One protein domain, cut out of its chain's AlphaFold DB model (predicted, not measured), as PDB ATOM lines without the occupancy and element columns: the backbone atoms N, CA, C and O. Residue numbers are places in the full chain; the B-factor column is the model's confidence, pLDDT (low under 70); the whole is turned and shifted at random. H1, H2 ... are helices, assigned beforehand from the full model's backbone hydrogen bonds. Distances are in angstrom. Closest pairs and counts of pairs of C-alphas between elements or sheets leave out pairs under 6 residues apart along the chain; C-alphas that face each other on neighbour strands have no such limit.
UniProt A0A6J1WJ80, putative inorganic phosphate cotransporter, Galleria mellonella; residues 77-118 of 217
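Overview. This is residues 77 to 118 of the 217 residues of the protein "putative inorganic phosphate cotransporter" of Galleria mellonella (UniProt A0A6J1WJ80). Start at residue 77 and you follow one long helix, H1, that sticks out as an arm with residues 77 to 91 standing free; after it comes a looping link, residues 94 to 105, and at the far end a shorter helix, H2, set crosswise to the long axis. The two helices stay apart, and the arm makes much of the length. The printed part has 42 residues with two named helices, H1 then H2, and no named strand; the class is all helix. The whole is extended, with a radius of gyration of the C-alphas of 14.5 A, and its C-alphas span 44 by 17 by 12 A.

Arrangement. Look first at H1, residues 77 to 93, whose N-to-C direction has 0.95 along x. Then look at H2, residues 106 to 116, whose direction has -0.94 along y. H1 and H2 are apart, with no C-alpha of the one within 8 A of the other. In both helices every O i to N i+4 pair is within hydrogen-bond range.

Along the chain. Find C-alpha 77 at (-60.872, 12.095, -49.539); from there H1 runs 24.1 A to C-alpha 93 at (-39.800, 14.977, -38.265). Pass along residues 94 to 105 to C-alpha 106 at (-28.168, 15.305, -26.211), where H2 begins; it runs 15.5 A to C-alpha 116 at (-32.769, 1.077, -22.210).

Size, cuts and confidence. The two C-alphas farthest apart are those of Tyr 77 and Gly 117, at 44.3 A. The printed part has no cut, and the link from H1 to H2, 12 residues, is long. In the B-factor column the mean pLDDT of the printed part is 87.2; look for low confidence at residues 117 to 118, which are under 70.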
ATOM      1  N   TYR A  77     -61.746  10.981 -49.179       91.94
ATOM      2  CA  TYR A  77     -60.872  12.095 -49.539       91.94
ATOM      3  C   TYR A  77     -60.352  12.834 -48.302       91.94
ATOM      4  O   TYR A  77     -59.160  13.128 -48.229       91.94
ATOM      5  N   VAL A  78     -61.201  13.087 -47.302       92.50
ATOM      6  CA  VAL A  78     -60.803  13.783 -46.068       92.50
ATOM      7  C   VAL A  78     -59.805  12.945 -45.266       92.50
ATOM      8  O   VAL A  78     -58.717  13.421 -44.953       92.50
ATOM      9  N   ILE A  79     -60.113  11.676 -44.988       91.75
ATOM     10  CA  ILE A  79     -59.201  10.806 -44.231       91.75
ATOM     11  C   ILE A  79     -57.921  10.512 -45.027       91.75
ATOM     12  O   ILE A  79     -56.826  10.530 -44.465       91.75
ATOM     13  N   GLY A  80     -58.029  10.313 -46.344       92.12
ATOM     14  CA  GLY A  80     -56.874  10.097 -47.216       92.12
ATOM     15  C   GLY A  80     -55.914  11.289 -47.238       92.12
ATOM     16  O   GLY A  80     -54.705  11.111 -47.100       92.12
ATOM     17  N   THR A  81     -56.440  12.510 -47.356       94.88
ATOM     18  CA  THR A  81     -55.623  13.738 -47.347       94.88
ATOM     19  C   THR A  81     -54.973  13.988 -45.990       94.88
ATOM     20  O   THR A  81     -53.778  14.274 -45.948       94.88
ATOM     21  N   LEU A  82     -55.698  13.799 -44.881       94.69
ATOM     22  CA  LEU A  82     -55.122  13.858 -43.533       94.69
ATOM     23  C   LEU A  82     -53.994  12.834 -43.346       94.69
ATOM     24  O   LEU A  82     -52.951  13.168 -42.784       94.69
ATOM     25  N   GLY A  83     -54.163  11.618 -43.876       93.06
ATOM     26  CA  GLY A  83     -53.124  10.589 -43.877       93.06
ATOM     27  C   GLY A  83     -51.861  11.028 -44.621       93.06
ATOM     28  O   GLY A  83     -50.763  10.909 -44.083       93.06
ATOM     29  N   VAL A  84     -52.007  11.602 -45.820       95.62
ATOM     30  CA  VAL A  84     -50.874  12.120 -46.610       95.62
ATOM     31  C   VAL A  84     -50.166  13.272 -45.895       95.62
ATOM     32  O   VAL A  84     -48.934  13.300 -45.858       95.62
ATOM     33  N   ILE A  85     -50.918  14.198 -45.293       96.50
ATOM     34  CA  ILE A  85     -50.356  15.300 -44.498       96.50
ATOM     35  C   ILE A  85     -49.534  14.736 -43.336       96.50
ATOM     36  O   ILE A  85     -48.372  15.105 -43.169       96.50
ATOM     37  N   TRP A  86     -50.098  13.794 -42.576       94.31
ATOM     38  CA  TRP A  86     -49.401  13.158 -41.459       94.31
ATOM     39  C   TRP A  86     -48.139  12.410 -41.903       94.31
ATOM     40  O   TRP A  86     -47.083  12.578 -41.300       94.31
ATOM     41  N   THR A  87     -48.210  11.626 -42.984       93.19
ATOM     42  CA  THR A  87     -47.038  10.934 -43.541       93.19
ATOM     43  C   THR A  87     -45.955  11.921 -43.963       93.19
ATOM     44  O   THR A  87     -44.782  11.694 -43.683       93.19
ATOM     45  N   THR A  88     -46.335  13.040 -44.579       95.38
ATOM     46  CA  THR A  88     -45.389  14.085 -44.987       95.38
ATOM     47  C   THR A  88     -44.682  14.674 -43.769       95.38
ATOM     48  O   THR A  88     -43.456  14.726 -43.745       95.38
ATOM     49  N   ILE A  89     -45.430  15.037 -42.720       94.00
ATOM     50  CA  ILE A  89     -44.860  15.524 -41.454       94.00
ATOM     51  C   ILE A  89     -43.901  14.482 -40.865       94.00
ATOM     52  O   ILE A  89     -42.774  14.817 -40.503       94.00
ATOM     53  N   TYR A  90     -44.312  13.213 -40.819       91.31
ATOM     54  CA  TYR A  90     -43.499  12.135 -40.262       91.31
ATOM     55  C   TYR A  90     -42.206  11.889 -41.052       91.31
ATOM     56  O   TYR A  90     -41.193  11.567 -40.447       91.31
ATOM     57  N   ILE A  91     -42.189  12.087 -42.373       90.81
ATOM     58  CA  ILE A  91     -40.961  11.970 -43.181       90.81
ATOM     59  C   ILE A  91     -39.931  13.046 -42.808       90.81
ATOM     60  O   ILE A  91     -38.732  12.775 -42.833       90.81
ATOM     61  N   PHE A  92     -40.372  14.257 -42.457       89.69
ATOM     62  CA  PHE A  92     -39.464  15.352 -42.090       89.69
ATOM     63  C   PHE A  92     -39.058  15.343 -40.611       89.69
ATOM     64  O   PHE A  92     -37.954  15.772 -40.282       89.69
ATOM     65  N   VAL A  93     -39.949  14.887 -39.729       88.88
ATOM     66  CA  VAL A  93     -39.800  14.977 -38.265       88.88
ATOM     67  C   VAL A  93     -39.413  13.636 -37.633       88.88
ATOM     68  O   VAL A  93     -38.712  13.605 -36.625       88.88
ATOM     69  N   GLY A  94     -39.878  12.521 -38.192       86.94
ATOM     70  CA  GLY A  94     -39.711  11.189 -37.622       86.94
ATOM     71  C   GLY A  94     -38.301  10.630 -37.806       86.94
ATOM     72  O   GLY A  94     -37.664  10.826 -38.838       86.94
ATOM     73  N   ALA A  95     -37.831   9.876 -36.811       88.56
ATOM     74  CA  ALA A  95     -36.552   9.175 -36.860       88.56
ATOM     75  C   ALA A  95     -36.679   7.741 -36.324       88.56
ATOM     76  O   ALA A  95     -37.397   7.464 -35.358       88.56
ATOM     77  N   SER A  96     -35.977   6.804 -36.969       85.75
ATOM     78  CA  SER A  96     -36.080   5.365 -36.674       85.75
ATOM     79  C   SER A  96     -35.355   4.961 -35.391       85.75
ATOM     80  O   SER A  96     -35.606   3.877 -34.849       85.75
ATOM     81  N   SER A  97     -34.453   5.809 -34.903       83.19
ATOM     82  CA  SER A  97     -33.813   5.694 -33.600       83.19
ATOM     83  C   SER A  97     -33.476   7.080 -33.036       83.19
ATOM     84  O   SER A  97     -33.392   8.047 -33.801       83.19
ATOM     85  N   PRO A  98     -33.254   7.187 -31.713       83.00
ATOM     86  CA  PRO A  98     -32.805   8.430 -31.094       83.00
ATOM     87  C   PRO A  98     -31.486   8.962 -31.678       83.00
ATOM     88  O   PRO A  98     -31.271  10.168 -31.670       83.00
ATOM     89  N   GLU A  99     -30.610   8.101 -32.218       80.44
ATOM     90  CA  GLU A  99     -29.324   8.536 -32.790       80.44
ATOM     91  C   GLU A  99     -29.453   9.228 -34.152       80.44
ATOM     92  O   GLU A  99     -28.620  10.062 -34.497       80.44
ATOM     93  N   GLU A 100     -30.473   8.864 -34.927       82.88
ATOM     94  CA  GLU A 100     -30.750   9.431 -36.253       82.88
ATOM     95  C   GLU A 100     -31.619  10.697 -36.172       82.88
ATOM     96  O   GLU A 100     -31.822  11.389 -37.174       82.88
ATOM     97  N   SER A 101     -32.148  11.004 -34.985       84.88
ATOM     98  CA  SER A 101     -33.026  12.147 -34.765       84.88
ATOM     99  C   SER A 101     -32.262  13.464 -34.794       84.88
ATOM    100  O   SER A 101     -31.266  13.644 -34.099       84.88
ATOM    101  N   ARG A 102     -32.783  14.426 -35.561       78.56
ATOM    102  CA  ARG A 102     -32.270  15.807 -35.611       78.56
ATOM    103  C   ARG A 102     -32.903  16.727 -34.565       78.56
ATOM    104  O   ARG A 102     -32.454  17.855 -34.410       78.56
ATOM    105  N   LEU A 103     -33.978  16.274 -33.919       84.69
ATOM    106  CA  LEU A 103     -34.829  17.093 -33.049       84.69
ATOM    107  C   LEU A 103     -34.594  16.836 -31.560       84.69
ATOM    108  O   LEU A 103     -35.021  17.637 -30.734       84.69
ATOM    109  N   ILE A 104     -33.953  15.718 -31.219       88.19
ATOM    110  CA  ILE A 104     -33.735  15.319 -29.831       88.19
ATOM    111  C   ILE A 104     -32.535  16.060 -29.231       88.19
ATOM    112  O   ILE A 104     -31.539  16.298 -29.913       88.19
ATOM    113  N   SER A 105     -32.622  16.408 -27.947       88.75
ATOM    114  CA  SER A 105     -31.485  16.968 -27.209       88.75
ATOM    115  C   SER A 105     -30.480  15.882 -26.811       88.75
ATOM    116  O   SER A 105     -30.855  14.732 -26.568       88.75
ATOM    117  N   ASP A 106     -29.203  16.248 -26.663       86.44
ATOM    118  CA  ASP A 106     -28.168  15.305 -26.211       86.44
ATOM    119  C   ASP A 106     -28.459  14.745 -24.808       86.44
ATOM    120  O   ASP A 106     -28.188  13.576 -24.530       86.44
ATOM    121  N   ALA A 107     -29.065  15.553 -23.930       87.00
ATOM    122  CA  ALA A 107     -29.462  15.131 -22.587       87.00
ATOM    123  C   ALA A 107     -30.547  14.042 -22.622       87.00
ATOM    124  O   ALA A 107     -30.419  13.014 -21.957       87.00
ATOM    125  N   GLU A 108     -31.593  14.238 -23.429       86.88
ATOM    126  CA  GLU A 108     -32.678  13.264 -23.592       86.88
ATOM    127  C   GLU A 108     -32.182  11.979 -24.264       86.88
ATOM    128  O   GLU A 108     -32.509  10.873 -23.832       86.88
ATOM    129  N   ARG A 109     -31.316  12.110 -25.273       85.94
ATOM    130  CA  ARG A 109     -30.687  10.965 -25.931       85.94
ATOM    131  C   ARG A 109     -29.907  10.103 -24.935       85.94
ATOM    132  O   ARG A 109     -30.069   8.881 -24.936       85.94
ATOM    133  N   ASN A 110     -29.093  10.719 -24.078       86.19
ATOM    134  CA  ASN A 110     -28.334   9.997 -23.054       86.19
ATOM    135  C   ASN A 110     -29.260   9.306 -22.043       86.19
ATOM    136  O   ASN A 110     -29.065   8.125 -21.758       86.19
ATOM    137  N   TYR A 111     -30.322   9.984 -21.593       87.31
ATOM    138  CA  TYR A 111     -31.327   9.401 -20.699       87.31
ATOM    139  C   TYR A 111     -31.990   8.145 -21.289       87.31
ATOM    140  O   TYR A 111     -32.114   7.126 -20.603       87.31
ATOM    141  N   ILE A 112     -32.367   8.175 -22.573       87.06
ATOM    142  CA  ILE A 112     -32.956   7.015 -23.263       87.06
ATOM    143  C   ILE A 112     -31.945   5.861 -23.350       87.06
ATOM    144  O   ILE A 112     -32.298   4.710 -23.081       87.06
ATOM    145  N   HIS A 113     -30.684   6.147 -23.689       83.12
ATOM    146  CA  HIS A 113     -29.635   5.128 -23.784       83.12
ATOM    147  C   HIS A 113     -29.356   4.435 -22.449       83.12
ATOM    148  O   HIS A 113     -29.276   3.200 -22.406       83.12
ATOM    149  N   GLU A 114     -29.233   5.216 -21.376       84.44
ATOM    150  CA  GLU A 114     -29.047   4.712 -20.016       84.44
ATOM    151  C   GLU A 114     -30.251   3.868 -19.580       84.44
ATOM    152  O   GLU A 114     -30.087   2.722 -19.157       84.44
ATOM    153  N   SER A 115     -31.469   4.374 -19.792       82.38
ATOM    154  CA  SER A 115     -32.713   3.702 -19.400       82.38
ATOM    155  C   SER A 115     -32.965   2.389 -20.139       82.38
ATOM    156  O   SER A 115     -33.504   1.443 -19.567       82.38
ATOM    157  N   LEU A 116     -32.601   2.301 -21.422       80.06
ATOM    158  CA  LEU A 116     -32.769   1.077 -22.210       80.06
ATOM    159  C   LEU A 116     -31.684   0.034 -21.916       80.06
ATOM    160  O   LEU A 116     -31.796  -1.114 -22.363       80.06
ATOM    161  N   GLY A 117     -30.638   0.408 -21.170       68.69
ATOM    162  CA  GLY A 117     -29.515  -0.468 -20.867       68.69
ATOM    163  C   GLY A 117     -28.849  -0.974 -22.143       68.69
ATOM    164  O   GLY A 117     -28.557  -2.171 -22.251       68.69
ATOM    165  N   HIS A 118     -28.660  -0.094 -23.136       58.47
ATOM    166  CA  HIS A 118     -27.952  -0.416 -24.373       58.47
ATOM    167  C   HIS A 118     -26.470  -0.685 -24.062       58.47
ATOM    168  O   HIS A 118     -25.591   0.144 -24.271       58.47
TER     169      HIS A 118